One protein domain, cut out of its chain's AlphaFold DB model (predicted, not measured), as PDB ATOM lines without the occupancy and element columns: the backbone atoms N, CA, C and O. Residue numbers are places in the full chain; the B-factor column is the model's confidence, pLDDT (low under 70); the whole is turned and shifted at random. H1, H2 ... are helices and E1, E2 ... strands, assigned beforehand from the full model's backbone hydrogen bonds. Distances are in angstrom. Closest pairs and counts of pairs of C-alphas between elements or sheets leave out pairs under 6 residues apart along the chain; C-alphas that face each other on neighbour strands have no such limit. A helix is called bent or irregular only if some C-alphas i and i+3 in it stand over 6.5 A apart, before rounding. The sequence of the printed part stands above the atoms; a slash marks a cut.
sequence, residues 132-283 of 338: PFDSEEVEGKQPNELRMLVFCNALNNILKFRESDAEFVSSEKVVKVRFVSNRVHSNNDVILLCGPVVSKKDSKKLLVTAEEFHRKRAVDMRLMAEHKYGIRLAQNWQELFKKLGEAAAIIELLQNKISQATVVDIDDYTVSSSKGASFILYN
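This is residues 132 to 283 of the 338 residues of the protein "uncharacterized protein LOC108743732" of Agrilus planipennis (UniProt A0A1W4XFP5). A small two-stranded sheet, E1 and E2, lies at one end of the long axis, and a group of crossed helices, H2, H3 and H5, at the other, with H1 between; a second small sheet, E3 and E4, packs near the start of H1. Residues 155 to 174 stick out from the rest: 155 to 160 are the last part of H1, 161 to 172 are a wide open loop with no named element, and 173 and 174 belong to E1, which leads back toward the body. The printed part has 152 residues, 87 of them in named elements, in the order H1 E1 E2 E3 H2 H3 E4 H4 H5; the class is mixed, helices and strands, and both sheets are parallel. The whole is only just loose, close to compact, with a radius of gyration of the C-alphas of 18.1 A and spans of 61 by 41 by 27 A.

E1 is residues 173 to 180, 22.3 A long, and E2 is residues 190 to 193, 9.7 A. H1, residues 143 to 160, runs 25.4 A from C-alpha 143 at (0.342, 1.597, 86.310). E3 is residues 197 to 199, 7.1 A, and E4 residues 262 to 264, 6.4 A. H2 is residues 210 to 229, 28.8 A, and H3 residues 235 to 254, 29.9 A; H3 is irregular, with C-alphas 236 and 239 7.2 A apart. H4 is residues 269 to 272, 5.7 A, and H5 is residues 277 to 283, 10.0 A, ending at C-alpha 283, (-16.507, 0.728, 105.989).

E1 and E2 are parallel at 21 degrees, with N 178 and O 190 2.9 A apart, within hydrogen-bond range. The closest C-alphas of H1 and E1, Met 148 and Phe 179, are 7.0 A apart. E3 and E4 are parallel at 37 degrees, with N 264 and O 198 at 2.8 A; with H2 and H3 between they form a strand-helix-strand unit, two parallel neighbour strands joined through helices, with a left-handed crossover. The hub, H3, touches H2 at a steep tilt of 65 degrees, opposite ways, closest at C-alphas Ala 218 and Gly 245, 3.7 A. H3 touches H1, about perpendicular at 84 degrees, closest at C-alphas Arg 147 and Leu 253, 5.6 A. H3 touches H5 at a steep tilt of 64 degrees, opposite ways, closest at C-alphas Ala 248 and Ala 277, 4.9 A. H4 and H2 are close but not clearly touching, the closest C-alphas, Asp 220 and Tyr 269, 5.6 A apart. Every O i to N i+4 pair is within hydrogen-bond range in H1, H2 and H5, and 14 of 16 in H3; H4 is too short for such a pair.

The C-alphas farthest apart, Ser 171 and Gly 230, are 60.9 A apart. The printed part has no cut. The link H1 to E1 is long, with 12 residues. Mean pLDDT of the printed part is 81.8; residues 162 to 172, 186 to 187, 234 to 235 and 269 to 275 are under 70.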
ATOM      1  N   PRO A 132      -4.452  -0.947  73.861       88.38
ATOM      2  CA  PRO A 132      -3.242  -0.938  73.034       88.38
ATOM      3  C   PRO A 132      -2.242  -2.056  73.394       88.38
ATOM      4  O   PRO A 132      -1.103  -2.026  72.938       88.38
ATOM      5  N   PHE A 133      -2.645  -3.004  74.240       87.19
ATOM      6  CA  PHE A 133      -1.846  -4.102  74.774       87.19
ATOM      7  C   PHE A 133      -2.752  -5.310  75.053       87.19
ATOM      8  O   PHE A 133      -3.974  -5.164  75.125       87.19
ATOM      9  N   ASP A 134      -2.147  -6.479  75.265       85.75
ATOM     10  CA  ASP A 134      -2.863  -7.696  75.653       85.75
ATOM     11  C   ASP A 134      -3.489  -7.553  77.051       85.75
ATOM     12  O   ASP A 134      -2.799  -7.228  78.022       85.75
ATOM     13  N   SER A 135      -4.803  -7.762  77.144       82.62
ATOM     14  CA  SER A 135      -5.582  -7.651  78.377       82.62
ATOM     15  C   SER A 135      -5.486  -8.858  79.307       82.62
ATOM     16  O   SER A 135      -5.882  -8.727  80.465       82.62
ATOM     17  N   GLU A 136      -5.025 -10.016  78.824       82.12
ATOM     18  CA  GLU A 136      -5.000 -11.255  79.616       82.12
ATOM     19  C   GLU A 136      -3.816 -11.309  80.589       82.12
ATOM     20  O   GLU A 136      -3.917 -11.871  81.680       82.12
ATOM     21  N   GLU A 137      -2.709 -10.658  80.243       78.06
ATOM     22  CA  GLU A 137      -1.519 -10.597  81.085       78.06
ATOM     23  C   GLU A 137      -1.573  -9.358  81.994       78.06
ATOM     24  O   GLU A 137      -1.811  -8.253  81.522       78.06
ATOM     25  N   VAL A 138      -1.339  -9.477  83.301       74.06
ATOM     26  CA  VAL A 138      -1.158  -8.297  84.187       74.06
ATOM     27  C   VAL A 138       0.317  -8.077  84.523       74.06
ATOM     28  O   VAL A 138       0.733  -6.960  84.841       74.06
ATOM     29  N   GLU A 139       1.117  -9.133  84.416       78.75
ATOM     30  CA  GLU A 139       2.546  -9.117  84.688       78.75
ATOM     31  C   GLU A 139       3.286  -8.180  83.721       78.75
ATOM     32  O   GLU A 139       2.863  -7.946  82.589       78.75
ATOM     33  N   GLY A 140       4.339  -7.521  84.209       82.00
ATOM     34  CA  GLY A 140       5.133  -6.562  83.428       82.00
ATOM     35  C   GLY A 140       4.451  -5.225  83.085       82.00
ATOM     36  O   GLY A 140       5.151  -4.254  82.775       82.00
ATOM     37  N   LYS A 141       3.119  -5.117  83.199       88.75
ATOM     38  CA  LYS A 141       2.380  -3.882  82.891       88.75
ATOM     39  C   LYS A 141       2.766  -2.735  83.807       88.75
ATOM     40  O   LYS A 141       3.114  -2.914  84.970       88.75
ATOM     41  N   GLN A 142       2.663  -1.522  83.289       91.56
ATOM     42  CA  GLN A 142       2.861  -0.286  84.030       91.56
ATOM     43  C   GLN A 142       1.527   0.208  84.625       91.56
ATOM     44  O   GLN A 142       0.458  -0.084  84.085       91.56
ATOM     45  N   PRO A 143       1.543   1.037  85.683       90.75
ATOM     46  CA  PRO A 143       0.342   1.597  86.310       90.75
ATOM     47  C   PRO A 143      -0.634   2.294  85.344       90.75
ATOM     48  O   PRO A 143      -1.845   2.243  85.550       90.75
ATOM     49  N   ASN A 144      -0.144   2.906  84.260       91.38
ATOM     50  CA  ASN A 144      -1.004   3.457  83.202       91.38
ATOM     51  C   ASN A 144      -1.814   2.376  82.474       91.38
ATOM     52  O   ASN A 144      -2.997   2.569  82.207       91.38
ATOM     53  N   GLU A 145      -1.172   1.264  82.127       92.56
ATOM     54  CA  GLU A 145      -1.804   0.149  81.418       92.56
ATOM     55  C   GLU A 145      -2.797  -0.546  82.345       92.56
ATOM     56  O   GLU A 145      -3.943  -0.782  81.970       92.56
ATOM     57  N   LEU A 146      -2.410  -0.733  83.609       92.94
ATOM     58  CA  LEU A 146      -3.310  -1.199  84.656       92.94
ATOM     59  C   LEU A 146      -4.546  -0.293  84.787       92.94
ATOM     60  O   LEU A 146      -5.665  -0.794  84.862       92.94
ATOM     61  N   ARG A 147      -4.384   1.037  84.754       93.25
ATOM     62  CA  ARG A 147      -5.513   1.982  84.793       93.25
ATOM     63  C   ARG A 147      -6.467   1.802  83.614       93.25
ATOM     64  O   ARG A 147      -7.680   1.788  83.821       93.25
ATOM     65  N   MET A 148      -5.938   1.670  82.396       94.19
ATOM     66  CA  MET A 148      -6.750   1.424  81.200       94.19
ATOM     67  C   MET A 148      -7.503   0.095  81.303       94.19
ATOM     68  O   MET A 148      -8.704   0.058  81.043       94.19
ATOM     69  N   LEU A 149      -6.821  -0.970  81.736       93.50
ATOM     70  CA  LEU A 149      -7.402  -2.299  81.914       93.50
ATOM     71  C   LEU A 149      -8.536  -2.282  82.946       93.50
ATOM     72  O   LEU A 149      -9.645  -2.731  82.667       93.50
ATOM     73  N   VAL A 150      -8.288  -1.696  84.119       92.62
ATOM     74  CA  VAL A 150      -9.279  -1.568  85.196       92.62
ATOM     75  C   VAL A 150     -10.491  -0.749  84.743       92.62
ATOM     76  O   VAL A 150     -11.628  -1.132  85.022       92.62
ATOM     77  N   PHE A 151     -10.282   0.348  84.011       93.25
ATOM     78  CA  PHE A 151     -11.382   1.153  83.477       93.25
ATOM     79  C   PHE A 151     -12.178   0.402  82.399       93.25
ATOM     80  O   PHE A 151     -13.407   0.432  82.419       93.25
ATOM     81  N   CYS A 152     -11.500  -0.311  81.497       92.38
ATOM     82  CA  CYS A 152     -12.132  -1.164  80.489       92.38
ATOM     83  C   CYS A 152     -13.006  -2.246  81.144       92.38
ATOM     84  O   CYS A 152     -14.177  -2.397  80.798       92.38
ATOM     85  N   ASN A 153     -12.487  -2.923  82.170       91.25
ATOM     86  CA  ASN A 153     -13.240  -3.912  82.942       91.25
ATOM     87  C   ASN A 153     -14.461  -3.294  83.636       91.25
ATOM     88  O   ASN A 153     -15.544  -3.878  83.612       91.25
ATOM     89  N   ALA A 154     -14.321  -2.094  84.207       90.06
ATOM     90  CA  ALA A 154     -15.442  -1.375  84.805       90.06
ATOM     91  C   ALA A 154     -16.533  -1.039  83.771       90.06
ATOM     92  O   ALA A 154     -17.713  -1.252  84.048       90.06
ATOM     93  N   LEU A 155     -16.159  -0.581  82.570       87.69
ATOM     94  CA  LEU A 155     -17.109  -0.328  81.482       87.69
ATOM     95  C   LEU A 155     -17.805  -1.608  81.011       87.69
ATOM     96  O   LEU A 155     -19.026  -1.619  80.874       87.69
ATOM     97  N   ASN A 156     -17.054  -2.693  80.818       86.62
ATOM     98  CA  ASN A 156     -17.614  -3.991  80.446       86.62
ATOM     99  C   ASN A 156     -18.622  -4.492  81.484       86.62
ATOM    100  O   ASN A 156     -19.682  -4.988  81.117       86.62
ATOM    101  N   ASN A 157     -18.339  -4.322  82.776       85.31
ATOM    102  CA  ASN A 157     -19.275  -4.695  83.837       85.31
ATOM    103  C   ASN A 157     -20.554  -3.843  83.809       85.31
ATOM    104  O   ASN A 157     -21.641  -4.382  84.002       85.31
ATOM    105  N   ILE A 158     -20.445  -2.543  83.514       81.56
ATOM    106  CA  ILE A 158     -21.609  -1.660  83.337       81.56
ATOM    107  C   ILE A 158     -22.458  -2.105  82.135       81.56
ATOM    108  O   ILE A 158     -23.683  -2.118  82.229       81.56
ATOM    109  N   LEU A 159     -21.834  -2.502  81.020       78.44
ATOM    110  CA  LEU A 159     -22.557  -3.003  79.845       78.44
ATOM    111  C   LEU A 159     -23.181  -4.384  80.075       78.44
ATOM    112  O   LEU A 159     -24.322  -4.601  79.686       78.44
ATOM    113  N   LYS A 160     -22.498  -5.302  80.764       77.38
ATOM    114  CA  LYS A 160     -23.080  -6.605  81.133       77.38
ATOM    115  C   LYS A 160     -24.302  -6.444  82.033       77.38
ATOM    116  O   LYS A 160     -25.289  -7.145  81.857       77.38
ATOM    117  N   PHE A 161     -24.258  -5.483  82.957       72.44
ATOM    118  CA  PHE A 161     -25.400  -5.150  83.806       72.44
ATOM    119  C   PHE A 161     -26.604  -4.593  83.012       72.44
ATOM    120  O   PHE A 161     -27.725  -4.612  83.509       72.44
ATOM    121  N   ARG A 162     -26.395  -4.123  81.773       69.31
ATOM    122  CA  ARG A 162     -27.447  -3.640  80.860       69.31
ATOM    123  C   ARG A 162     -28.122  -4.765  80.060       69.31
ATOM    124  O   ARG A 162     -29.311  -4.657  79.783       69.31
ATOM    125  N   GLU A 163     -27.381  -5.781  79.623       58.78
ATOM    126  CA  GLU A 163     -27.808  -6.713  78.559       58.78
ATOM    127  C   GLU A 163     -28.751  -7.850  79.002       58.78
ATOM    128  O   GLU A 163     -29.157  -8.646  78.163       58.78
ATOM    129  N   SER A 164     -29.136  -7.960  80.279       53.38
ATOM    130  CA  SER A 164     -29.744  -9.208  80.767       53.38
ATOM    131  C   SER A 164     -31.197  -9.499  80.353       53.38
ATOM    132  O   SER A 164     -31.601 -10.633  80.570       53.38
ATOM    133  N   ASP A 165     -31.969  -8.579  79.744       49.31
ATOM    134  CA  ASP A 165     -33.404  -8.830  79.437       49.31
ATOM    135  C   ASP A 165     -33.942  -8.289  78.088       49.31
ATOM    136  O   ASP A 165     -35.156  -8.266  77.887       49.31
ATOM    137  N   ALA A 166     -33.111  -7.818  77.153       49.44
ATOM    138  CA  ALA A 166     -33.624  -7.302  75.873       49.44
ATOM    139  C   ALA A 166     -33.506  -8.352  74.756       49.44
ATOM    140  O   ALA A 166     -32.398  -8.719  74.367       49.44
ATOM    141  N   GLU A 167     -34.641  -8.802  74.207       47.22
ATOM    142  CA  GLU A 167     -34.667  -9.540  72.940       47.22
ATOM    143  C   GLU A 167     -33.960  -8.718  71.849       47.22
ATOM    144  O   GLU A 167     -34.275  -7.551  71.597       47.22
ATOM    145  N   PHE A 168     -32.949  -9.341  71.245       49.44
ATOM    146  CA  PHE A 168     -32.038  -8.754  70.269       49.44
ATOM    147  C   PHE A 168     -32.788  -8.162  69.067       49.44
ATOM    148  O   PHE A 168     -33.404  -8.882  68.282       49.44
ATOM    149  N   VAL A 169     -32.664  -6.849  68.853       51.09
ATOM    150  CA  VAL A 169     -33.096  -6.210  67.602       51.09
ATOM    151  C   VAL A 169     -31.950  -6.306  66.594       51.09
ATOM    152  O   VAL A 169     -30.867  -5.775  66.818       51.09
ATOM    153  N   SER A 170     -32.196  -6.952  65.453       51.91
ATOM    154  CA  SER A 170     -31.221  -7.360  64.424       51.91
ATOM    155  C   SER A 170     -30.510  -6.231  63.644       51.91
ATOM    156  O   SER A 170     -30.063  -6.450  62.520       51.91
ATOM    157  N   SER A 171     -30.410  -5.010  64.183       56.78
ATOM    158  CA  SER A 171     -29.819  -3.841  63.500       56.78
ATOM    159  C   SER A 171     -28.839  -3.038  64.370       56.78
ATOM    160  O   SER A 171     -28.759  -1.810  64.276       56.78
ATOM    161  N   GLU A 172     -28.079  -3.716  65.233       64.06
ATOM    162  CA  GLU A 172     -27.092  -3.065  66.102       64.06
ATOM    163  C   GLU A 172     -25.892  -2.511  65.315       64.06
ATOM    164  O   GLU A 172     -25.208  -3.223  64.580       64.06
ATOM    165  N   LYS A 173     -25.590  -1.223  65.506       71.38
ATOM    166  CA  LYS A 173     -24.363  -0.592  65.005       71.38
ATOM    167  C   LYS A 173     -23.231  -0.820  66.007       71.38
ATOM    168  O   LYS A 173     -23.339  -0.417  67.161       71.38
ATOM    169  N   VAL A 174     -22.120  -1.414  65.587       79.25
ATOM    170  CA  VAL A 174     -20.953  -1.577  66.469       79.25
ATOM    171  C   VAL A 174     -20.176  -0.261  66.553       79.25
ATOM    172  O   VAL A 174     -19.747   0.277  65.535       79.25
ATOM    173  N   VAL A 175     -19.989   0.256  67.766       81.44
ATOM    174  CA  VAL A 175     -19.147   1.416  68.068       81.44
ATOM    175  C   VAL A 175     -17.822   0.922  68.616       81.44
ATOM    176  O   VAL A 175     -17.756   0.263  69.655       81.44
ATOM    177  N   LYS A 176     -16.757   1.276  67.910       85.19
ATOM    178  CA  LYS A 176     -15.392   0.949  68.287       85.19
ATOM    179  C   LYS A 176     -14.839   2.023  69.220       85.19
ATOM    180  O   LYS A 176     -14.835   3.204  68.872       85.19
ATOM    181  N   VAL A 177     -14.399   1.618  70.407       87.31
ATOM    182  CA  VAL A 177     -13.868   2.511  71.441       87.31
ATOM    183  C   VAL A 177     -12.414   2.150  71.712       87.31
ATOM    184  O   VAL A 177     -12.126   1.061  72.200       87.31
ATOM    185  N   ARG A 178     -11.487   3.064  71.421       89.25
ATOM    186  CA  ARG A 178     -10.046   2.820  71.558       89.25
ATOM    187  C   ARG A 178      -9.456   3.603  72.723       89.25
ATOM    188  O   ARG A 178      -9.602   4.826  72.785       89.25
ATOM    189  N   PHE A 179      -8.745   2.910  73.605       88.56
ATOM    190  CA  PHE A 179      -7.972   3.535  74.674       88.56
ATOM    191  C   PHE A 179      -6.637   4.051  74.148       88.56
ATOM    192  O   PHE A 179      -5.897   3.332  73.477       88.56
ATOM    193  N   VAL A 180      -6.310   5.301  74.468       87.50
ATOM    194  CA  VAL A 180      -5.053   5.932  74.050       87.50
ATOM    195  C   VAL A 180      -4.419   6.705  75.199       87.50
ATOM    196  O   VAL A 180      -5.114   7.325  76.000       87.50
ATOM    197  N   SER A 181      -3.089   6.710  75.270       81.12
ATOM    198  CA  SER A 181      -2.344   7.542  76.232       81.12
ATOM    199  C   SER A 181      -2.144   8.978  75.739       81.12
ATOM    200  O   SER A 181      -1.952   9.887  76.538       81.12
ATOM    201  N   ASN A 182      -2.204   9.188  74.420       80.00
ATOM    202  CA  ASN A 182      -1.994  10.474  73.756       80.00
ATOM    203  C   ASN A 182      -3.163  10.765  72.815       80.00
ATOM    204  O   ASN A 182      -3.805   9.839  72.324       80.00
ATOM    205  N   ARG A 183      -3.448  12.044  72.541       76.12
ATOM    206  CA  ARG A 183      -4.513  12.404  71.595       76.12
ATOM    207  C   ARG A 183      -4.162  11.892  70.201       76.12
ATOM    208  O   ARG A 183      -3.150  12.288  69.632       76.12
ATOM    209  N   VAL A 184      -5.032  11.047  69.661       76.31
ATOM    210  CA  VAL A 184      -4.971  10.551  68.286       76.31
ATOM    211  C   VAL A 184      -6.243  11.002  67.579       76.31
ATOM    212  O   VAL A 184      -7.322  10.964  68.171       76.31
ATOM    213  N   HIS A 185      -6.119  11.439  66.328       70.62
ATOM    214  CA  HIS A 185      -7.274  11.713  65.481       70.62
ATOM    215  C   HIS A 185      -7.717  10.401  64.830       70.62
ATOM    216  O   HIS A 185      -6.909   9.707  64.216       70.62
ATOM    217  N   SER A 186      -8.992  10.057  64.977       68.25
ATOM    218  CA  SER A 186      -9.629   8.965  64.245       68.25
ATOM    219  C   SER A 186     -10.960   9.464  63.710       68.25
ATOM    220  O   SER A 186     -11.711  10.104  64.443       68.25
ATOM    221  N   ASN A 187     -11.239   9.185  62.437       64.38
ATOM    222  CA  ASN A 187     -12.474   9.627  61.788       64.38
ATOM    223  C   ASN A 187     -13.668   8.708  62.098       64.38
ATOM    224  O   ASN A 187     -14.802   9.154  61.967       64.38
ATOM    225  N   ASN A 188     -13.424   7.463  62.533       72.31
ATOM    226  CA  ASN A 188     -14.474   6.449  62.709       72.31
ATOM    227  C   ASN A 188     -14.540   5.824  64.115       72.31
ATOM    228  O   ASN A 188     -15.519   5.143  64.412       72.31
ATOM    229  N   ASP A 189     -13.548   6.060  64.983       80.69
ATOM    230  CA  ASP A 189     -13.500   5.458  66.324       80.69
ATOM    231  C   ASP A 189     -13.752   6.493  67.421       80.69
ATOM    232  O   ASP A 189     -13.283   7.632  67.353       80.69
ATOM    233  N   VAL A 190     -14.412   6.064  68.496       85.69
ATOM    234  CA  VAL A 190     -14.489   6.844  69.732       85.69
ATOM    235  C   VAL A 190     -13.165   6.694  70.477       85.69
ATOM    236  O   VAL A 190     -12.783   5.598  70.886       85.69
ATOM    237  N   ILE A 191     -12.462   7.804  70.676       88.38
ATOM    238  CA  ILE A 191     -11.162   7.815  71.348       88.38
ATOM    239  C   ILE A 191     -11.336   8.133  72.837       88.38
ATOM    240  O   ILE A 191     -11.771   9.226  73.206       88.38
ATOM    241  N   LEU A 192     -10.945   7.192  73.700       89.50
ATOM    242  CA  LEU A 192     -10.854   7.388  75.146       89.50
ATOM    243  C   LEU A 192      -9.410   7.693  75.542       89.50
ATOM    244  O   LEU A 192      -8.560   6.807  75.631       89.50
ATOM    245  N   LEU A 193      -9.139   8.969  75.811       91.31
ATOM    246  CA  LEU A 193      -7.861   9.398  76.365       91.31
ATOM    247  C   LEU A 193      -7.745   8.946  77.827       91.31
ATOM    248  O   LEU A 193      -8.583   9.314  78.652       91.31
ATOM    249  N   CYS A 194      -6.682   8.212  78.147       93.00
ATOM    250  CA  CYS A 194      -6.292   7.861  79.505       93.00
ATOM    251  C   CYS A 194      -5.137   8.758  79.958       93.00
ATOM    252  O   CYS A 194      -4.026   8.683  79.437       93.00
ATOM    253  N   GLY A 195      -5.397   9.599  80.954       91.44
ATOM    254  CA  GLY A 195      -4.384  10.413  81.602       91.44
ATOM    255  C   GLY A 195      -3.345   9.548  82.327       91.44
ATOM    256  O   GLY A 195      -3.645   8.423  82.752       91.44
ATOM    257  N   PRO A 196      -2.118  10.060  82.494       91.88
ATOM    258  CA  PRO A 196      -1.029   9.291  83.073       91.88
ATOM    259  C   PRO A 196      -1.185   9.089  84.582       91.88
ATOM    260  O   PRO A 196      -1.787   9.906  85.278       91.88
ATOM    261  N   VAL A 197      -0.592   8.011  85.086       91.06
ATOM    262  CA  VAL A 197      -0.343   7.768  86.504       91.06
ATOM    263  C   VAL A 197       1.047   8.306  86.828       91.06
ATOM    264  O   VAL A 197       2.052   7.868  86.260       91.06
ATOM    265  N   VAL A 198       1.093   9.300  87.708       91.19
ATOM    266  CA  VAL A 198       2.312  10.047  88.027       91.19
ATOM    267  C   VAL A 198       2.627   9.981  89.513       91.19
ATOM    268  O   VAL A 198       1.726   9.909  90.348       91.19
ATOM    269  N   SER A 199       3.914  10.016  89.844       86.88
ATOM    270  CA  SER A 199       4.391  10.068  91.223       86.88
ATOM    271  C   SER A 199       4.120  11.438  91.840       86.88
ATOM    272  O   SER A 199       4.370  12.472  91.224       86.88
ATOM    273  N   LYS A 200       3.662  11.466  93.092       84.94
ATOM    274  CA  LYS A 200       3.477  12.707  93.857       84.94
ATOM    275  C   LYS A 200       4.793  13.450  94.111       84.94
ATOM    276  O   LYS A 200       4.777  14.671  94.222       84.94
ATOM    277  N   LYS A 201       5.923  12.733  94.194       81.62
ATOM    278  CA  LYS A 201       7.231  13.308  94.557       81.62
ATOM    279  C   LYS A 201       7.791  14.242  93.486       81.62
ATOM    280  O   LYS A 201       8.353  15.277  93.818       81.62
ATOM    281  N   ASP A 202       7.651  13.873  92.218       81.19
ATOM    282  CA  ASP A 202       8.290  14.571  91.097       81.19
ATOM    283  C   ASP A 202       7.340  14.849  89.920       81.19
ATOM    284  O   ASP A 202       7.761  15.425  88.919       81.19
ATOM    285  N   SER A 203       6.061  14.465  90.029       80.12
ATOM    286  CA  SER A 203       5.054  14.555  88.960       80.12
ATOM    287  C   SER A 203       5.463  13.857  87.656       80.12
ATOM    288  O   SER A 203       4.903  14.141  86.596       80.12
ATOM    289  N   LYS A 204       6.424  12.924  87.717       83.69
ATOM    290  CA  LYS A 204       6.863  12.126  86.569       83.69
ATOM    291  C   LYS A 204       6.102  10.811  86.500       83.69
ATOM    292  O   LYS A 204       5.411  10.411  87.437       83.69
ATOM    293  N   LYS A 205       6.240  10.130  85.358       79.19
ATOM    294  CA  LYS A 205       5.706   8.779  85.154       79.19
ATOM    295  C   LYS A 205       6.167   7.877  86.298       79.19
ATOM    296  O   LYS A 205       7.354   7.836  86.610       79.19
ATOM    297  N   LEU A 206       5.225   7.159  86.897       82.38
ATOM    298  CA  LEU A 206       5.529   6.227  87.970       82.38
ATOM    299  C   LEU A 206       6.351   5.048  87.411       82.38
ATOM    300  O   LEU A 206       5.884   4.340  86.521       82.38
ATOM    301  N   LEU A 207       7.580   4.874  87.905       84.06
ATOM    302  CA  LEU A 207       8.537   3.859  87.439       84.06
ATOM    303  C   LEU A 207       8.459   2.584  88.287       84.06
ATOM    304  O   LEU A 207       9.437   2.188  88.916       84.06
ATOM    305  N   VAL A 208       7.284   1.960  88.326       88.94
ATOM    306  CA  VAL A 208       7.080   0.645  88.956       88.94
ATOM    307  C   VAL A 208       6.209  -0.228  88.073       88.94
ATOM    308  O   VAL A 208       5.448   0.286  87.259       88.94
ATOM    309  N   THR A 209       6.285  -1.541  88.256       92.25
ATOM    310  CA  THR A 209       5.342  -2.472  87.631       92.25
ATOM    311  C   THR A 209       3.991  -2.441  88.353       92.25
ATOM    312  O   THR A 209       3.883  -2.022  89.507       92.25
ATOM    313  N   ALA A 210       2.943  -2.901  87.676       91.50
ATOM    314  CA  ALA A 210       1.614  -3.096  88.237       91.50
ATOM    315  C   ALA A 210       1.662  -4.049  89.441       91.50
ATOM    316  O   ALA A 210       1.045  -3.775  90.464       91.50
ATOM    317  N   GLU A 211       2.459  -5.114  89.360       91.38
ATOM    318  CA  GLU A 211       2.657  -6.049  90.468       91.38
ATOM    319  C   GLU A 211       3.278  -5.366  91.693       91.38
ATOM    320  O   GLU A 211       2.752  -5.484  92.801       91.38
ATOM    321  N   GLU A 212       4.344  -4.584  91.500       91.25
ATOM    322  CA  GLU A 212       4.974  -3.844  92.595       91.25
ATOM    323  C   GLU A 212       4.002  -2.826  93.199       91.25
ATOM    324  O   GLU A 212       3.924  -2.684  94.420       91.25
ATOM    325  N   PHE A 213       3.197  -2.169  92.361       90.69
ATOM    326  CA  PHE A 213       2.152  -1.259  92.817       90.69
ATOM    327  C   PHE A 213       1.104  -1.974  93.690       90.69
ATOM    328  O   PHE A 213       0.801  -1.516  94.794       90.69
ATOM    329  N   HIS A 214       0.602  -3.131  93.254       91.56
ATOM    330  CA  HIS A 214      -0.336  -3.953  94.024       91.56
ATOM    331  C   HIS A 214       0.274  -4.432  95.344       91.56
ATOM    332  O   HIS A 214      -0.360  -4.341  96.399       91.56
ATOM    333  N   ARG A 215       1.525  -4.901  95.306       91.38
ATOM    334  CA  ARG A 215       2.259  -5.379  96.479       91.38
ATOM    335  C   ARG A 215       2.442  -4.268  97.510       91.38
ATOM    336  O   ARG A 215       2.204  -4.497  98.695       91.38
ATOM    337  N   LYS A 216       2.816  -3.063  97.072       90.50
ATOM    338  CA  LYS A 216       2.926  -1.881  97.939       90.50
ATOM    339  C   LYS A 216       1.592  -1.572  98.612       90.50
ATOM    340  O   LYS A 216       1.541  -1.480  99.835       90.50
ATOM    341  N   ARG A 217       0.488  -1.566  97.858       90.38
ATOM    342  CA  ARG A 217      -0.853  -1.358  98.430       90.38
ATOM    343  C   ARG A 217      -1.297  -2.469  99.380       90.38
ATOM    344  O   ARG A 217      -1.953  -2.177 100.376       90.38
ATOM    345  N   ALA A 218      -0.908  -3.719  99.144       91.31
ATOM    346  CA  ALA A 218      -1.169  -4.812 100.081       91.31
ATOM    347  C   ALA A 218      -0.429  -4.610 101.418       91.31
ATOM    348  O   ALA A 218      -1.014  -4.803 102.488       91.31
ATOM    349  N   VAL A 219       0.835  -4.170 101.365       89.81
ATOM    350  CA  VAL A 219       1.621  -3.806 102.557       89.81
ATOM    351  C   VAL A 219       0.969  -2.637 103.295       89.81
ATOM    352  O   VAL A 219       0.792  -2.724 104.509       89.81
ATOM    353  N   ASP A 220       0.530  -1.603 102.578       88.56
ATOM    354  CA  ASP A 220      -0.154  -0.444 103.161       88.56
ATOM    355  C   ASP A 220      -1.421  -0.857 103.926       88.56
ATOM    356  O   ASP A 220      -1.622  -0.461 105.078       88.56
ATOM    357  N   MET A 221      -2.267  -1.699 103.318       88.44
ATOM    358  CA  MET A 221      -3.484  -2.216 103.959       88.44
ATOM    359  C   MET A 221      -3.174  -3.000 105.234       88.44
ATOM    360  O   MET A 221      -3.889  -2.869 106.232       88.44
ATOM    361  N   ARG A 222      -2.095  -3.789 105.222       88.62
ATOM    362  CA  ARG A 222      -1.644  -4.537 106.396       88.62
ATOM    363  C   ARG A 222      -1.174  -3.611 107.511       88.62
ATOM    364  O   ARG A 222      -1.656  -3.746 108.632       88.62
ATOM    365  N   LEU A 223      -0.289  -2.662 107.209       87.06
ATOM    366  CA  LEU A 223       0.243  -1.717 108.197       87.06
ATOM    367  C   LEU A 223      -0.870  -0.887 108.845       87.06
ATOM    368  O   LEU A 223      -0.887  -0.713 110.064       87.06
ATOM    369  N   MET A 224      -1.849  -0.440 108.054       83.69
ATOM    370  CA  MET A 224      -3.015   0.273 108.578       83.69
ATOM    371  C   MET A 224      -3.858  -0.589 109.523       83.69
ATOM    372  O   MET A 224      -4.321  -0.095 110.554       83.69
ATOM    373  N   ALA A 225      -4.061  -1.867 109.195       83.31
ATOM    374  CA  ALA A 225      -4.793  -2.785 110.060       83.31
ATOM    375  C   ALA A 225      -4.033  -3.057 111.369       83.31
ATOM    376  O   ALA A 225      -4.623  -2.964 112.445       83.31
ATOM    377  N   GLU A 226      -2.729  -3.323 111.296       86.38
ATOM    378  CA  GLU A 226      -1.883  -3.571 112.471       86.38
ATOM    379  C   GLU A 226      -1.845  -2.355 113.407       86.38
ATOM    380  O   GLU A 226      -2.053  -2.505 114.610       86.38
ATOM    381  N   HIS A 227      -1.679  -1.143 112.866       83.44
ATOM    382  CA  HIS A 227      -1.702   0.092 113.655       83.44
ATOM    383  C   HIS A 227      -3.057   0.314 114.343       83.44
ATOM    384  O   HIS A 227      -3.117   0.738 115.495       83.44
ATOM    385  N   LYS A 228      -4.161   0.014 113.652       79.50
ATOM    386  CA  LYS A 228      -5.513   0.224 114.179       79.50
ATOM    387  C   LYS A 228      -5.896  -0.758 115.283       79.50
ATOM    388  O   LYS A 228      -6.584  -0.366 116.220       79.50
ATOM    389  N   TYR A 229      -5.518  -2.024 115.135       76.81
ATOM    390  CA  TYR A 229      -5.901  -3.079 116.075       76.81
ATOM    391  C   TYR A 229      -4.819  -3.384 117.114       76.81
ATOM    392  O   TYR A 229      -5.089  -4.134 118.044       76.81
ATOM    393  N   GLY A 230      -3.613  -2.823 116.976       73.25
ATOM    394  CA  GLY A 230      -2.498  -3.054 117.896       73.25
ATOM    395  C   GLY A 230      -2.000  -4.504 117.910       73.25
ATOM    396  O   GLY A 230      -1.341  -4.916 118.860       73.25
ATOM    397  N   ILE A 231      -2.333  -5.297 116.886       73.62
ATOM    398  CA  ILE A 231      -2.053  -6.735 116.810       73.62
ATOM    399  C   ILE A 231      -1.291  -7.024 115.518       73.62
ATOM    400  O   ILE A 231      -1.680  -6.559 114.446       73.62
ATOM    401  N   ARG A 232      -0.229  -7.835 115.613       71.00
ATOM    402  CA  ARG A 232       0.454  -8.395 114.438       71.00
ATOM    403  C   ARG A 232      -0.434  -9.450 113.792       71.00
ATOM    404  O   ARG A 232      -0.847 -10.401 114.451       71.00
ATOM    405  N   LEU A 233      -0.711  -9.288 112.504       73.56
ATOM    406  CA  LEU A 233      -1.601 -10.194 111.787       73.56
ATOM    407  C   LEU A 233      -0.840 -11.438 111.317       73.56
ATOM    408  O   LEU A 233       0.301 -11.353 110.860       73.56
ATOM    409  N   ALA A 234      -1.469 -12.603 111.471       69.75
ATOM    410  CA  ALA A 234      -0.875 -13.899 111.156       69.75
ATOM    411  C   ALA A 234      -0.714 -14.120 109.637       69.75
ATOM    412  O   ALA A 234      -1.382 -13.486 108.819       69.75
ATOM    413  N   GLN A 235       0.164 -15.052 109.245       64.00
ATOM    414  CA  GLN A 235       0.488 -15.325 107.834       64.00
ATOM    415  C   GLN A 235      -0.717 -15.762 106.985       64.00
ATOM    416  O   GLN A 235      -0.746 -15.489 105.789       64.00
ATOM    417  N   ASN A 236      -1.756 -16.350 107.586       76.44
ATOM    418  CA  ASN A 236      -2.979 -16.737 106.876       76.44
ATOM    419  C   ASN A 236      -3.790 -15.543 106.322       76.44
ATOM    420  O   ASN A 236      -4.778 -15.749 105.626       76.44
ATOM    421  N   TRP A 237      -3.374 -14.303 106.600       81.19
ATOM    422  CA  TRP A 237      -4.000 -13.082 106.088       81.19
ATOM    423  C   TRP A 237      -3.339 -12.551 104.808       81.19
ATOM    424  O   TRP A 237      -3.809 -11.555 104.262       81.19
ATOM    425  N   GLN A 238      -2.273 -13.187 104.309       85.00
ATOM    426  CA  GLN A 238      -1.556 -12.726 103.110       85.00
ATOM    427  C   GLN A 238      -2.477 -12.586 101.892       85.00
ATOM    428  O   GLN A 238      -2.481 -11.538 101.251       85.00
ATOM    429  N   GLU A 239      -3.314 -13.589 101.627       89.62
ATOM    430  CA  GLU A 239      -4.258 -13.562 100.504       89.62
ATOM    431  C   GLU A 239      -5.324 -12.468 100.667       89.62
ATOM    432  O   GLU A 239      -5.707 -11.801  99.705       89.62
ATOM    433  N   LEU A 240      -5.772 -12.218 101.902       89.44
ATOM    434  CA  LEU A 240      -6.692 -11.117 102.184       89.44
ATOM    435  C   LEU A 240      -6.031  -9.768 101.882       89.44
ATOM    436  O   LEU A 240      -6.636  -8.929 101.219       89.44
ATOM    437  N   PHE A 241      -4.792  -9.557 102.331       90.69
ATOM    438  CA  PHE A 241      -4.079  -8.306 102.079       90.69
ATOM    439  C   PHE A 241      -3.728  -8.104 100.614       90.69
ATOM    440  O   PHE A 241      -3.793  -6.970 100.145       90.69
ATOM    441  N   LYS A 242      -3.448  -9.180  99.877       91.88
ATOM    442  CA  LYS A 242      -3.296  -9.136  98.422       91.88
ATOM    443  C   LYS A 242      -4.563  -8.589  97.753       91.88
ATOM    444  O   LYS A 242      -4.490  -7.577  97.061       91.88
ATOM    445  N   LYS A 243      -5.732  -9.164  98.062       91.75
ATOM    446  CA  LYS A 243      -7.031  -8.698  97.538       91.75
ATOM    447  C   LYS A 243      -7.373  -7.270  97.967       91.75
ATOM    448  O   LYS A 243      -7.906  -6.492  97.178       91.75
ATOM    449  N   LEU A 244      -7.067  -6.895  99.211       90.88
ATOM    450  CA  LEU A 244      -7.262  -5.522  99.689       90.88
ATOM    451  C   LEU A 244      -6.330  -4.534  98.972       90.88
ATOM    452  O   LEU A 244      -6.754  -3.423  98.665       90.88
ATOM    453  N   GLY A 245      -5.091  -4.936  98.679       90.94
ATOM    454  CA  GLY A 245      -4.133  -4.157  97.896       90.94
ATOM    455  C   GLY A 245      -4.592  -3.942  96.453       90.94
ATOM    456  O   GLY A 245      -4.596  -2.807  95.982       90.94
ATOM    457  N   GLU A 246      -5.063  -5.002  95.790       91.94
ATOM    458  CA  GLU A 246      -5.694  -4.947  94.461       91.94
ATOM    459  C   GLU A 246      -6.888  -3.984  94.436       91.94
ATOM    460  O   GLU A 246      -6.959  -3.081  93.601       91.94
ATOM    461  N   ALA A 247      -7.811  -4.123  95.391       91.19
ATOM    462  CA  ALA A 247      -8.970  -3.242  95.496       91.19
ATOM    463  C   ALA A 247      -8.561  -1.783  95.754       91.19
ATOM    464  O   ALA A 247      -9.164  -0.855  95.206       91.19
ATOM    465  N   ALA A 248      -7.520  -1.566  96.560       90.31
ATOM    466  CA  ALA A 248      -7.012  -0.233  96.833       90.31
ATOM    467  C   ALA A 248      -6.372   0.425  95.608       90.31
ATOM    468  O   ALA A 248      -6.658   1.593  95.339       90.31
ATOM    469  N   ALA A 249      -5.588  -0.334  94.841       90.62
ATOM    470  CA  ALA A 249      -5.040   0.107  93.565       90.62
ATOM    471  C   ALA A 249      -6.159   0.515  92.592       90.62
ATOM    472  O   ALA A 249      -6.108   1.603  92.022       90.62
ATOM    473  N   ILE A 250      -7.214  -0.297  92.456       91.31
ATOM    474  CA  ILE A 250      -8.367   0.010  91.592       91.31
ATOM    475  C   ILE A 250      -9.020   1.344  91.976       91.31
ATOM    476  O   ILE A 250      -9.232   2.198  91.114       91.31
ATOM    477  N   ILE A 251      -9.323   1.541  93.263       89.56
ATOM    478  CA  ILE A 251      -9.963   2.771  93.755       89.56
ATOM    479  C   ILE A 251      -9.087   3.992  93.454       89.56
ATOM    480  O   ILE A 251      -9.586   5.007  92.969       89.56
ATOM    481  N   GLU A 252      -7.784   3.894  93.709       88.81
ATOM    482  CA  GLU A 252      -6.845   4.994  93.493       88.81
ATOM    483  C   GLU A 252      -6.685   5.341  92.005       88.81
ATOM    484  O   GLU A 252      -6.653   6.516  91.642       88.81
ATOM    485  N   LEU A 253      -6.659   4.343  91.118       90.81
ATOM    486  CA  LEU A 253      -6.535   4.548  89.671       90.81
ATOM    487  C   LEU A 253      -7.804   5.149  89.041       90.81
ATOM    488  O   LEU A 253      -7.713   5.882  88.049       90.81
ATOM    489  N   LEU A 254      -8.976   4.873  89.623       90.56
ATOM    490  CA  LEU A 254     -10.284   5.326  89.137       90.56
ATOM    491  C   LEU A 254     -10.811   6.604  89.812       90.56
ATOM    492  O   LEU A 254     -11.864   7.101  89.416       90.56
ATOM    493  N   GLN A 255     -10.103   7.163  90.799       86.31
ATOM    494  CA  GLN A 255     -10.587   8.322  91.568       86.31
ATOM    495  C   GLN A 255     -10.788   9.597  90.726       86.31
ATOM    496  O   GLN A 255     -11.642  10.426  91.040       86.31
ATOM    497  N   ASN A 256     -10.013   9.743  89.646       87.81
ATOM    498  CA  ASN A 256     -10.079  10.870  88.719       87.81
ATOM    499  C   ASN A 256     -10.697  10.438  87.387       87.81
ATOM    500  O   ASN A 256     -10.573   9.279  86.979       87.81
ATOM    501  N   LYS A 257     -11.278  11.400  86.654       89.88
ATOM    502  CA  LYS A 257     -11.741  11.180  85.272       89.88
ATOM    503  C   LYS A 257     -10.640  10.492  84.466       89.88
ATOM    504  O   LYS A 257      -9.480  10.890  84.572       89.88
ATOM    505  N   ILE A 258     -11.007   9.512  83.637       91.06
ATOM    506  CA  ILE A 258     -10.030   8.710  82.885       91.06
ATOM    507  C   ILE A 258      -9.071   9.583  82.069       91.06
ATOM    508  O   ILE A 258      -7.889   9.290  82.031       91.06
ATOM    509  N   SER A 259      -9.537  10.717  81.536       91.69
ATOM    510  CA  SER A 259      -8.742  11.678  80.759       91.69
ATOM    511  C   SER A 259      -7.816  12.590  81.568       91.69
ATOM    512  O   SER A 259      -6.995  13.292  80.981       91.69
ATOM    513  N   GLN A 260      -7.928  12.606  82.896       92.00
ATOM    514  CA  GLN A 260      -7.079  13.394  83.790       92.00
ATOM    515  C   GLN A 260      -5.981  12.524  84.393       92.00
ATOM    516  O   GLN A 260      -6.175  11.325  84.585       92.00
ATOM    517  N   ALA A 261      -4.833  13.122  84.712       90.50
ATOM    518  CA  ALA A 261      -3.763  12.414  85.404       90.50
ATOM    519  C   ALA A 261      -4.206  11.945  86.804       90.50
ATOM    520  O   ALA A 261      -4.986  12.617  87.487       90.50
ATOM    521  N   THR A 262      -3.683  10.803  87.235       89.56
ATOM    522  CA  THR A 262      -3.828  10.300  88.604       89.56
ATOM    523  C   THR A 262      -2.487  10.433  89.305       89.56
ATOM    524  O   THR A 262      -1.500   9.842  88.875       89.56
ATOM    525  N   VAL A 263      -2.451  11.219  90.378       88.19
ATOM    526  CA  VAL A 263      -1.258  11.387  91.211       88.19
ATOM    527  C   VAL A 263      -1.276  10.325  92.305       88.19
ATOM    528  O   VAL A 263      -2.272  10.198  93.015       88.19
ATOM    529  N   VAL A 264      -0.182   9.581  92.425       86.75
ATOM    530  CA  VAL A 264      -0.017   8.447  93.338       86.75
ATOM    531  C   VAL A 264       1.216   8.677  94.202       86.75
ATOM    532  O   VAL A 264       2.271   9.068  93.701       86.75
ATOM    533  N   ASP A 265       1.098   8.412  95.500       85.75
ATOM    534  CA  ASP A 265       2.253   8.320  96.394       85.75
ATOM    535  C   ASP A 265       2.512   6.854  96.734       85.75
ATOM    536  O   ASP A 265       1.693   6.199  97.381       85.75
ATOM    537  N   ILE A 266       3.617   6.310  96.227       83.00
ATOM    538  CA  ILE A 266       3.928   4.888  96.389       83.00
ATOM    539  C   ILE A 266       4.544   4.563  97.752       83.00
ATOM    540  O   ILE A 266       4.499   3.410  98.176       83.00
ATOM    541  N   ASP A 267       5.110   5.565  98.428       81.31
ATOM    542  CA  ASP A 267       5.833   5.373  99.687       81.31
ATOM    543  C   ASP A 267       5.053   5.901 100.898       81.31
ATOM    544  O   ASP A 267       5.374   5.537 102.029       81.31
ATOM    545  N   ASP A 268       4.026   6.729 100.685       75.81
ATOM    546  CA  ASP A 268       3.170   7.249 101.753       75.81
ATOM    547  C   ASP A 268       1.742   6.677 101.695       75.81
ATOM    548  O   ASP A 268       0.877   7.120 100.933       75.81
ATOM    549  N   TYR A 269       1.471   5.720 102.584       65.38
ATOM    550  CA  TYR A 269       0.152   5.109 102.762       65.38
ATOM    551  C   TYR A 269      -0.872   6.045 103.427       65.38
ATOM    552  O   TYR A 269      -2.082   5.808 103.345       65.38
ATOM    553  N   THR A 270      -0.426   7.128 104.078       62.75
ATOM    554  CA  THR A 270      -1.309   8.050 104.807       62.75
ATOM    555  C   THR A 270      -2.142   8.918 103.865       62.75
ATOM    556  O   THR A 270      -3.263   9.296 104.215       62.75
ATOM    557  N   VAL A 271      -1.683   9.124 102.624       58.50
ATOM    558  CA  VAL A 271      -2.442   9.810 101.563       58.50
ATOM    559  C   VAL A 271      -3.757   9.074 101.249       58.50
ATOM    560  O   VAL A 271      -4.757   9.705 100.909       58.50
ATOM    561  N   SER A 272      -3.805   7.753 101.461       51.19
ATOM    562  CA  SER A 272      -4.988   6.903 101.243       51.19
ATOM    563  C   SER A 272      -5.873   6.726 102.497       51.19
ATOM    564  O   SER A 272      -6.896   6.037 102.449       51.19
ATOM    565  N   SER A 273      -5.514   7.326 103.641       50.38
ATOM    566  CA  SER A 273      -6.062   6.946 104.961       50.38
ATOM    567  C   SER A 273      -7.365   7.648 105.384       50.38
ATOM    568  O   SER A 273      -8.211   7.028 106.024       50.38
ATOM    569  N   SER A 274      -7.579   8.919 105.021       45.66
ATOM    570  CA  SER A 274      -8.741   9.696 105.507       45.66
ATOM    571  C   SER A 274      -9.880   9.846 104.491       45.66
ATOM    572  O   SER A 274     -11.020  10.102 104.880       45.66
ATOM    573  N   LYS A 275      -9.597   9.662 103.194       60.75
ATOM    574  CA  LYS A 275     -10.582   9.702 102.090       60.75
ATOM    575  C   LYS A 275     -10.327   8.657 100.991       60.75
ATOM    576  O   LYS A 275     -11.009   8.681  99.972       60.75
ATOM    577  N   GLY A 276      -9.335   7.783 101.172       75.12
ATOM    578  CA  GLY A 276      -8.883   6.840 100.150       75.12
ATOM    579  C   GLY A 276      -9.473   5.437 100.293       75.12
ATOM    580  O   GLY A 276     -10.453   5.204 101.006       75.12
ATOM    581  N   ALA A 277      -8.850   4.481  99.608       82.44
ATOM    582  CA  ALA A 277      -9.319   3.102  99.524       82.44
ATOM    583  C   ALA A 277      -9.487   2.419 100.886       82.44
ATOM    584  O   ALA A 277     -10.466   1.707 101.103       82.44
ATOM    585  N   SER A 278      -8.564   2.668 101.817       81.94
ATOM    586  CA  SER A 278      -8.607   2.077 103.159       81.94
ATOM    587  C   SER A 278      -9.888   2.446 103.911       81.94
ATOM    588  O   SER A 278     -10.497   1.588 104.548       81.94
ATOM    589  N   PHE A 279     -10.350   3.693 103.783       83.19
ATOM    590  CA  PHE A 279     -11.590   4.160 104.390       83.19
ATOM    591  C   PHE A 279     -12.800   3.433 103.796       83.19
ATOM    592  O   PHE A 279     -13.662   2.965 104.542       83.19
ATOM    593  N   ILE A 280     -12.857   3.293 102.469       85.06
ATOM    594  CA  ILE A 280     -13.945   2.585 101.776       85.06
ATOM    595  C   ILE A 280     -13.976   1.116 102.209       85.06
ATOM    596  O   ILE A 280     -14.993   0.643 102.714       85.06
ATOM    597  N   LEU A 281     -12.847   0.415 102.089       86.38
ATOM    598  CA  LEU A 281     -12.729  -1.006 102.417       86.38
ATOM    599  C   LEU A 281     -13.002  -1.275 103.903       86.38
ATOM    600  O   LEU A 281     -13.674  -2.249 104.244       86.38
ATOM    601  N   TYR A 282     -12.559  -0.384 104.794       84.88
ATOM    602  CA  TYR A 282     -12.863  -0.474 106.219       84.88
ATOM    603  C   TYR A 282     -14.366  -0.343 106.500       84.88
ATOM    604  O   TYR A 282     -14.911  -1.118 107.287       84.88
ATOM    605  N   ASN A 283     -15.056   0.599 105.848       85.69
ATOM    606  CA  ASN A 283     -16.507   0.728 105.989       85.69
ATOM    607  C   ASN A 283     -17.244  -0.497 105.425       85.69
ATOM    608  O   ASN A 283     -18.172  -0.977 106.075       85.69
TER     609      ASN A 283